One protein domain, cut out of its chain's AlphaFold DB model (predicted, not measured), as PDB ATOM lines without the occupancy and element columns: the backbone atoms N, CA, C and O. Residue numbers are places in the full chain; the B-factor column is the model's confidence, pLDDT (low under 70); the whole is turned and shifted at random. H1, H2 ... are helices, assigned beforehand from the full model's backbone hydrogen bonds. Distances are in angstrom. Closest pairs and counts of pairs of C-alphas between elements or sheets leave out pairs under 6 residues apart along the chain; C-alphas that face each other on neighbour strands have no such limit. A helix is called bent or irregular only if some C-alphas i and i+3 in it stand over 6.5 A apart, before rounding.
ATOM      1  N   HIS A  46      26.779 -40.359 -53.163       81.38
ATOM      2  CA  HIS A  46      28.183 -40.318 -53.573       81.38
ATOM      3  C   HIS A  46      29.082 -39.865 -52.421       81.38
ATOM      4  O   HIS A  46      28.867 -38.799 -51.852       81.38
ATOM      5  N   ALA A  47      30.144 -40.627 -52.135       79.69
ATOM      6  CA  ALA A  47      31.086 -40.335 -51.048       79.69
ATOM      7  C   ALA A  47      31.725 -38.938 -51.157       79.69
ATOM      8  O   ALA A  47      31.866 -38.244 -50.154       79.69
ATOM      9  N   LEU A  48      32.060 -38.498 -52.376       84.12
ATOM     10  CA  LEU A  48      32.605 -37.158 -52.609       84.12
ATOM     11  C   LEU A  48      31.577 -36.063 -52.312       84.12
ATOM     12  O   LEU A  48      31.902 -35.093 -51.638       84.12
ATOM     13  N   VAL A  49      30.327 -36.259 -52.735       83.69
ATOM     14  CA  VAL A  49      29.225 -35.323 -52.468       83.69
ATOM     15  C   VAL A  49      28.917 -35.269 -50.973       83.69
ATOM     16  O   VAL A  49      28.689 -34.191 -50.433       83.69
ATOM     17  N   ALA A  50      28.957 -36.412 -50.284       83.00
ATOM     18  CA  ALA A  50      28.805 -36.484 -48.836       83.00
ATOM     19  C   ALA A  50      29.912 -35.715 -48.103       83.00
ATOM     20  O   ALA A  50      29.621 -34.950 -47.185       83.00
ATOM     21  N   ASN A  51      31.164 -35.872 -48.538       85.12
ATOM     22  CA  ASN A  51      32.310 -35.168 -47.970       85.12
ATOM     23  C   ASN A  51      32.246 -33.655 -48.213       85.12
ATOM     24  O   ASN A  51      32.417 -32.872 -47.282       85.12
ATOM     25  N   GLU A  52      31.959 -33.236 -49.446       85.00
ATOM     26  CA  GLU A  52      31.819 -31.821 -49.789       85.00
ATOM     27  C   GLU A  52      30.656 -31.185 -49.028       85.00
ATOM     28  O   GLU A  52      30.827 -30.142 -48.404       85.00
ATOM     29  N   SER A  53      29.505 -31.858 -48.976       81.81
ATOM     30  CA  SER A  53      28.357 -31.394 -48.197       81.81
ATOM     31  C   SER A  53      28.690 -31.310 -46.712       81.81
ATOM     32  O   SER A  53      28.340 -30.328 -46.076       81.81
ATOM     33  N   SER A  54      29.407 -32.285 -46.143       82.69
ATOM     34  CA  SER A  54      29.854 -32.209 -44.747       82.69
ATOM     35  C   SER A  54      30.753 -30.997 -44.512       82.69
ATOM     36  O   SER A  54      30.604 -30.328 -43.495       82.69
ATOM     37  N   ASN A  55      31.661 -30.696 -45.443       84.06
ATOM     38  CA  ASN A  55      32.532 -29.529 -45.351       84.06
ATOM     39  C   ASN A  55      31.735 -28.218 -45.446       84.06
ATOM     40  O   ASN A  55      31.918 -27.329 -44.621       84.06
ATOM     41  N   LEU A  56      30.798 -28.118 -46.394       81.62
ATOM     42  CA  LEU A  56      29.941 -26.940 -46.565       81.62
ATOM     43  C   LEU A  56      28.984 -26.727 -45.381       81.62
ATOM     44  O   LEU A  56      28.801 -25.598 -44.941       81.62
ATOM     45  N   LEU A  57      28.402 -27.800 -44.837       80.19
ATOM     46  CA  LEU A  57      27.495 -27.752 -43.683       80.19
ATOM     47  C   LEU A  57      28.238 -27.554 -42.351       80.19
ATOM     48  O   LEU A  57      27.609 -27.217 -41.347       80.19
ATOM     49  N   SER A  58      29.556 -27.781 -42.319       77.50
ATOM     50  CA  SER A  58      30.385 -27.530 -41.137       77.50
ATOM     51  C   SER A  58      30.738 -26.053 -40.966       77.50
ATOM     52  O   SER A  58      31.204 -25.691 -39.890       77.50
ATOM     53  N   VAL A  59      30.541 -25.225 -41.994       77.44
ATOM     54  CA  VAL A  59      30.832 -23.789 -41.964       77.44
ATOM     55  C   VAL A  59      29.556 -23.004 -41.668       77.44
ATOM     56  O   VAL A  59      28.497 -23.251 -42.253       77.44
ATOM     57  N   ARG A  60      29.654 -22.005 -40.789       71.88
ATOM     58  CA  ARG A  60      28.568 -21.064 -40.503       71.88
ATOM     59  C   ARG A  60      28.317 -20.064 -41.646       71.88
ATOM     60  O   ARG A  60      28.748 -18.914 -41.591       71.88
ATOM     61  N   ASP A  61      27.583 -20.489 -42.674       85.81
ATOM     62  CA  ASP A  61      27.060 -19.598 -43.721       85.81
ATOM     63  C   ASP A  61      25.663 -19.056 -43.353       85.81
ATOM     64  O   ASP A  61      24.652 -19.760 -43.392       85.81
ATOM     65  N   GLU A  62      25.595 -17.767 -43.021       85.88
ATOM     66  CA  GLU A  62      24.359 -17.080 -42.630       85.88
ATOM     67  C   GLU A  62      23.316 -16.993 -43.766       85.88
ATOM     68  O   GLU A  62      22.109 -16.971 -43.497       85.88
ATOM     69  N   ASN A  63      23.732 -16.965 -45.040       88.38
ATOM     70  CA  ASN A  63      22.794 -16.984 -46.170       88.38
ATOM     71  C   ASN A  63      22.150 -18.361 -46.321       88.38
ATOM     72  O   ASN A  63      20.939 -18.451 -46.547       88.38
ATOM     73  N   LEU A  64      22.946 -19.422 -46.164       86.31
ATOM     74  CA  LEU A  64      22.454 -20.796 -46.167       86.31
ATOM     75  C   LEU A  64      21.478 -21.025 -45.011       86.31
ATOM     76  O   LEU A  64      20.384 -21.540 -45.236       86.31
ATOM     77  N   VAL A  65      21.819 -20.570 -43.800       88.81
ATOM     78  CA  VAL A  65      20.946 -20.655 -42.615       88.81
ATOM     79  C   VAL A  65      19.575 -20.037 -42.893       88.81
ATOM     80  O   VAL A  65      18.549 -20.666 -42.633       88.81
ATOM     81  N   ARG A  66      19.531 -18.831 -43.470       89.06
ATOM     82  CA  ARG A  66      18.265 -18.153 -43.803       89.06
ATOM     83  C   ARG A  66      17.447 -18.923 -44.831       89.06
ATOM     84  O   ARG A  66      16.234 -19.052 -44.675       89.06
ATOM     85  N   GLN A  67      18.092 -19.417 -45.886       89.06
ATOM     86  CA  GLN A  67      17.420 -20.213 -46.913       89.06
ATOM     87  C   GLN A  67      16.848 -21.501 -46.323       89.06
ATOM     88  O   GLN A  67      15.694 -21.830 -46.593       89.06
ATOM     89  N   LEU A  68      17.619 -22.180 -45.472       87.31
ATOM     90  CA  LEU A  68      17.213 -23.429 -44.847       87.31
ATOM     91  C   LEU A  68      16.040 -23.221 -43.887       87.31
ATOM     92  O   LEU A  68      15.057 -23.946 -43.972       87.31
ATOM     93  N   VAL A  69      16.096 -22.199 -43.030       88.38
ATOM     94  CA  VAL A  69      14.987 -21.869 -42.122       88.38
ATOM     95  C   VAL A  69      13.715 -21.580 -42.911       88.38
ATOM     96  O   VAL A  69      12.677 -22.170 -42.627       88.38
ATOM     97  N   ASN A  70      13.801 -20.751 -43.953       88.25
ATOM     98  CA  ASN A  70      12.650 -20.446 -44.804       88.25
ATOM     99  C   ASN A  70      12.107 -21.690 -45.524       88.25
ATOM    100  O   ASN A  70      10.900 -21.796 -45.743       88.25
ATOM    101  N   ALA A  71      12.981 -22.609 -45.939       85.88
ATOM    102  CA  ALA A  71      12.580 -23.854 -46.583       85.88
ATOM    103  C   ALA A  71      11.886 -24.796 -45.593       85.88
ATOM    104  O   ALA A  71      10.843 -25.355 -45.928       85.88
ATOM    105  N   ILE A  72      12.418 -24.924 -44.374       86.19
ATOM    106  CA  ILE A  72      11.827 -25.741 -43.308       86.19
ATOM    107  C   ILE A  72      10.452 -25.181 -42.926       86.19
ATOM    108  O   ILE A  72       9.484 -25.929 -42.910       86.19
ATOM    109  N   GLU A  73      10.321 -23.864 -42.739       83.81
ATOM    110  CA  GLU A  73       9.040 -23.222 -42.401       83.81
ATOM    111  C   GLU A  73       7.963 -23.396 -43.489       83.81
ATOM    112  O   GLU A  73       6.772 -23.444 -43.184       83.81
ATOM    113  N   LYS A  74       8.364 -23.484 -44.763       81.12
ATOM    114  CA  LYS A  74       7.452 -23.707 -45.900       81.12
ATOM    115  C   LYS A  74       7.153 -25.181 -46.167       81.12
ATOM    116  O   LYS A  74       6.277 -25.480 -46.977       81.12
ATOM    117  N   THR A  75       7.882 -26.086 -45.527       76.44
ATOM    118  CA  THR A  75       7.745 -27.530 -45.716       76.44
ATOM    119  C   THR A  75       6.954 -28.115 -44.554       76.44
ATOM    120  O   THR A  75       7.075 -27.664 -43.414       76.44
ATOM    121  N   ASN A  76       6.137 -29.138 -44.820       72.06
ATOM    122  CA  ASN A  76       5.530 -29.891 -43.729       72.06
ATOM    123  C   ASN A  76       6.657 -30.542 -42.898       72.06
ATOM    124  O   ASN A  76       7.352 -31.443 -43.366       72.06
ATOM    125  N   SER A  77       6.829 -30.041 -41.675       70.56
ATOM    126  CA  SER A  77       7.887 -30.441 -40.747       70.56
ATOM    127  C   SER A  77       7.452 -31.540 -39.772       70.56
ATOM    128  O   SER A  77       8.214 -31.864 -38.867       70.56
ATOM    129  N   ASP A  78       6.275 -32.151 -39.959       70.50
ATOM    130  CA  ASP A  78       5.734 -33.205 -39.083       70.50
ATOM    131  C   ASP A  78       6.668 -34.424 -38.988       70.50
ATOM    132  O   ASP A  78       6.672 -35.124 -37.982       70.50
ATOM    133  N   ASN A  79       7.489 -34.652 -40.019       70.19
ATOM    134  CA  ASN A  79       8.464 -35.745 -40.072       70.19
ATOM    135  C   ASN A  79       9.909 -35.288 -39.801       70.19
ATOM    136  O   ASN A  79      10.843 -36.081 -39.939       70.19
ATOM    137  N   ILE A  80      10.126 -34.008 -39.484       77.56
ATOM    138  CA  ILE A  80      11.460 -33.480 -39.191       77.56
ATOM    139  C   ILE A  80      11.698 -33.623 -37.694       77.56
ATOM    140  O   ILE A  80      11.428 -32.724 -36.901       77.56
ATOM    141  N   GLU A  81      12.226 -34.778 -37.310       76.12
ATOM    142  CA  GLU A  81      12.610 -35.041 -35.932       76.12
ATOM    143  C   GLU A  81      14.065 -34.658 -35.692       76.12
ATOM    144  O   GLU A  81      14.995 -35.112 -36.369       76.12
ATOM    145  N   LEU A  82      14.275 -33.840 -34.668       77.81
ATOM    146  CA  LEU A  82      15.611 -33.587 -34.170       77.81
ATOM    147  C   LEU A  82      16.036 -34.738 -33.257       77.81
ATOM    148  O   LEU A  82      15.277 -35.176 -32.392       77.81
ATOM    149  N   LYS A  83      17.275 -35.210 -33.403       79.06
ATOM    150  CA  LYS A  83      17.803 -36.236 -32.498       79.06
ATOM    151  C   LYS A  83      17.821 -35.704 -31.063       79.06
ATOM    152  O   LYS A  83      18.175 -34.551 -30.833       79.06
ATOM    153  N   SER A  84      17.530 -36.577 -30.101       72.62
ATOM    154  CA  SER A  84      17.379 -36.238 -28.676       72.62
ATOM    155  C   SER A  84      18.559 -35.477 -28.058       72.62
ATOM    156  O   SER A  84      18.364 -34.677 -27.149       72.62
ATOM    157  N   HIS A  85      19.780 -35.685 -28.558       70.88
ATOM    158  CA  HIS A  85      20.984 -34.978 -28.103       70.88
ATOM    159  C   HIS A  85      21.096 -33.534 -28.614       70.88
ATOM    160  O   HIS A  85      21.887 -32.757 -28.086       70.88
ATOM    161  N   TYR A  86      20.310 -33.170 -29.626       74.75
ATOM    162  CA  TYR A  86      20.228 -31.818 -30.172       74.75
ATOM    163  C   TYR A  86      18.963 -31.077 -29.735       74.75
ATOM    164  O   TYR A  86      18.852 -29.875 -29.962       74.75
ATOM    165  N   THR A  87      17.996 -31.768 -29.125       68.56
ATOM    166  CA  THR A  87      16.753 -31.155 -28.658       68.56
ATOM    167  C   THR A  87      17.063 -30.141 -27.558       68.56
ATOM    168  O   THR A  87      17.474 -30.508 -26.456       68.56
ATOM    169  N   ILE A  88      16.844 -28.855 -27.838       65.00
ATOM    170  CA  ILE A  88      16.962 -27.794 -26.833       65.00
ATOM    171  C   ILE A  88      15.770 -27.916 -25.880       65.00
ATOM    172  O   ILE A  88      14.679 -27.429 -26.170       65.00
ATOM    173  N   GLN A  89      15.961 -28.611 -24.756       57.88
ATOM    174  CA  GLN A  89      14.875 -28.891 -23.807       57.88
ATOM    175  C   GLN A  89      14.520 -27.707 -22.904       57.88
ATOM    176  O   GLN A  89      13.437 -27.670 -22.336       57.88
ATOM    177  N   SER A  90      15.399 -26.727 -22.753       49.62
ATOM    178  CA  SER A  90      15.106 -25.436 -22.127       49.62
ATOM    179  C   SER A  90      16.372 -24.587 -22.171       49.62
ATOM    180  O   SER A  90      17.462 -25.070 -22.494       49.62
ATOM    181  N   SER A  91      16.185 -23.306 -21.891       48.78
ATOM    182  CA  SER A  91      17.036 -22.115 -21.990       48.78
ATOM    183  C   SER A  91      18.426 -22.153 -21.319       48.78
ATOM    184  O   SER A  91      18.889 -21.132 -20.822       48.78
ATOM    185  N   GLY A  92      19.102 -23.301 -21.266       51.94
ATOM    186  CA  GLY A  92      20.427 -23.469 -20.661       51.94
ATOM    187  C   GLY A  92      21.297 -24.544 -21.317       51.94
ATOM    188  O   GLY A  92      22.379 -24.840 -20.815       51.94
ATOM    189  N   THR A  93      20.854 -25.143 -22.427       56.81
ATOM    190  CA  THR A  93      21.645 -26.172 -23.118       56.81
ATOM    191  C   THR A  93      22.830 -25.515 -23.831       56.81
ATOM    192  O   THR A  93      22.657 -24.509 -24.518       56.81
ATOM    193  N   ASN A  94      24.044 -26.041 -23.639       57.78
ATOM    194  CA  ASN A  94      25.272 -25.473 -24.192       57.78
ATOM    195  C   ASN A  94      25.288 -25.622 -25.726       57.78
ATOM    196  O   ASN A  94      25.757 -26.619 -26.266       57.78
ATOM    197  N   ILE A  95      24.765 -24.608 -26.420       65.38
ATOM    198  CA  ILE A  95      24.603 -24.563 -27.885       65.38
ATOM    199  C   ILE A  95      25.952 -24.735 -28.616       65.38
ATOM    200  O   ILE A  95      25.982 -25.101 -29.784       65.38
ATOM    201  N   SER A  96      27.081 -24.528 -27.924       64.69
ATOM    202  CA  SER A  96      28.433 -24.729 -28.463       64.69
ATOM    203  C   SER A  96      28.782 -26.195 -28.746       64.69
ATOM    204  O   SER A  96      29.759 -26.445 -29.444       64.69
ATOM    205  N   ALA A  97      28.024 -27.158 -28.212       72.25
ATOM    206  CA  ALA A  97      28.191 -28.576 -28.530       72.25
ATOM    207  C   ALA A  97      27.460 -28.992 -29.823       72.25
ATOM    208  O   ALA A  97      27.538 -30.151 -30.232       72.25
ATOM    209  N   TYR A  98      26.712 -28.077 -30.447       79.69
ATOM    210  CA  TYR A  98      25.961 -28.352 -31.665       79.69
ATOM    211  C   TYR A  98      26.786 -28.050 -32.919       79.69
ATOM    212  O   TYR A  98      27.659 -27.185 -32.884       79.69
ATOM    213  N   PRO A  99      26.490 -28.721 -34.047       82.12
ATOM    214  CA  PRO A  99      27.063 -28.363 -35.339       82.12
ATOM    215  C   PRO A  99      26.838 -26.879 -35.650       82.12
ATOM    216  O   PRO A  99      25.760 -26.351 -35.361       82.12
ATOM    217  N   GLU A 100      27.814 -26.224 -36.287       84.19
ATOM    218  CA  GLU A 100      27.767 -24.777 -36.558       84.19
ATOM    219  C   GLU A 100      26.485 -24.349 -37.280       84.19
ATOM    220  O   GLU A 100      25.856 -23.355 -36.910       84.19
ATOM    221  N   LEU A 101      26.050 -25.139 -38.266       85.25
ATOM    222  CA  LEU A 101      24.813 -24.891 -38.999       85.25
ATOM    223  C   LEU A 101      23.584 -24.920 -38.083       85.25
ATOM    224  O   LEU A 101      22.728 -24.042 -38.171       85.25
ATOM    225  N   LEU A 102      23.500 -25.902 -37.182       84.19
ATOM    226  CA  LEU A 102      22.378 -26.027 -36.253       84.19
ATOM    227  C   LEU A 102      22.370 -24.870 -35.248       84.19
ATOM    228  O   LEU A 102      21.316 -24.301 -34.965       84.19
ATOM    229  N   GLN A 103      23.546 -24.469 -34.764       85.44
ATOM    230  CA  GLN A 103      23.694 -23.277 -33.935       85.44
ATOM    231  C   GLN A 103      23.239 -22.013 -34.683       85.44
ATOM    232  O   GLN A 103      22.544 -21.179 -34.095       85.44
ATOM    233  N   GLY A 104      23.589 -21.866 -35.963       85.88
ATOM    234  CA  GLY A 104      23.132 -20.771 -36.824       85.88
ATOM    235  C   GLY A 104      21.611 -20.742 -36.976       85.88
ATOM    236  O   GLY A 104      20.980 -19.713 -36.737       85.88
ATOM    237  N   ILE A 105      21.011 -21.896 -37.268       86.31
ATOM    238  CA  ILE A 105      19.558 -22.070 -37.386       86.31
ATOM    239  C   ILE A 105      18.844 -21.664 -36.093       86.31
ATOM    240  O   ILE A 105      17.927 -20.845 -36.142       86.31
ATOM    241  N   TYR A 106      19.294 -22.155 -34.933       83.75
ATOM    242  CA  TYR A 106      18.712 -21.787 -33.638       83.75
ATOM    243  C   TYR A 106      18.911 -20.310 -33.284       83.75
ATOM    244  O   TYR A 106      18.023 -19.709 -32.680       83.75
ATOM    245  N   SER A 107      20.046 -19.720 -33.679       83.12
ATOM    246  CA  SER A 107      20.315 -18.286 -33.496       83.12
ATOM    247  C   SER A 107      19.330 -17.427 -34.294       83.12
ATOM    248  O   SER A 107      18.923 -16.365 -33.833       83.12
ATOM    249  N   PHE A 108      18.942 -17.886 -35.488       84.62
ATOM    250  CA  PHE A 108      18.014 -17.170 -36.358       84.62
ATOM    251  C   PHE A 108      16.544 -17.415 -35.980       84.62
ATOM    252  O   PHE A 108      15.765 -16.464 -35.871       84.62
ATOM    253  N   ARG A 109      16.152 -18.680 -35.766       84.94
ATOM    254  CA  ARG A 109      14.796 -19.077 -35.358       84.94
ATOM    255  C   ARG A 109      14.815 -20.273 -34.402       84.94
ATOM    256  O   ARG A 109      14.884 -21.417 -34.848       84.94
TER     257      ARG A 109
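AT A GLANCE: This is residues 46 to 109 of the 122 residues of the protein "nipped-B protein-like isoform X2" of Drosophila kikkawai (UniProt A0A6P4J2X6). Two short helices, H2 and H3, pack on each other at a steep angle, and a third, H1, sticks out from them as an arm, with residues 46 to 55 standing free. From the end of H2 a long loop, residues 75 to 99, swings out in a wide arc and comes back to the beginning of H3; within this arc residues 75 to 79 and 89 to 94 stick out from the body. The printed part has 64 residues with three named helices, in the order H1, H2, H3 along the chain, and no named strand, and its class is all helix. The whole is only just compact, close to loose, with a radius of gyration of the C-alphas of 12.8 A, and the C-alphas span 37 by 27 by 22 A along their three main axes.

HOW THE PARTS SIT: The longest helix by residues is H2, residues 62 to 74. It touches H3, residues 100 to 108, with 9 pairs of C-alphas within 8 A. The closest C-alphas of these two helices are those of Val 65 and Ile 105, 5.6 A apart, and their centres are 10.3 A apart. H2 and H3 run the same way at a steep tilt of 66 degrees. H1, residues 47 to 57, touches no helix. It is close to H3 but not clearly touching, with 2 pairs of C-alphas within 8 A, the closest being those of Leu 57 and Leu 101, 6.1 A apart. H1 and H3 run the same way at a steep tilt of 40 degrees, with their centres 18.5 A apart. H1 and H2 are apart, although they follow each other in the chain, joined by a tight link of 4 residues. In H1, H2 and H3 every pair of O of residue i and N of residue i+4 is within hydrogen-bond range.

IN THESE COORDINATES: H2 begins at Glu 62, whose C-alpha is at (24.359, -17.080, -42.630), and ends at Lys 74, with its C-alpha at (7.452, -23.707, -45.900); it is 18.5 A long from first to last C-alpha. H3 runs from Glu 100 to Phe 108, 12.4 A from first to last C-alpha, and the C-alpha of Phe 108 is at (18.014, -17.170, -36.358). H1 runs from Ala 47, with its C-alpha at (31.086, -40.335, -51.048), to Leu 57, 15.0 A from first to last C-alpha. None of the three helices is bent or irregular.

THE WHOLE: The two C-alphas farthest apart in the domain are those of His 46 and Ser 91, 38.1 A apart. The C-alphas of His 46 and Arg 109, the first and last printed residues, are 31.0 A apart. Three stretches stand free: residues 46 to 55, of which 47 to 55 belong to H1; residues 74 to 79, of which 74 belongs to H2; and residues 89 to 94. Without them the body has 42 residues, spans 26 by 21 by 17 A and has a radius of gyration of 10.1 A. The link from H2 to H3 is long, with 25 residues, 75 to 99, and their C-alphas lie 7 to 18 A from the mean of all C-alphas. The printed part has no cut and runs from residue 46 to residue 109 of a full chain of 122 residues. The mean pLDDT of the printed part is 78.0, and the model's confidence is low, under 70, at 10 residues, 87 to 96, which lie in the long link. The mean pLDDT is 83 for H1, 87 for H2 and 85 for H3.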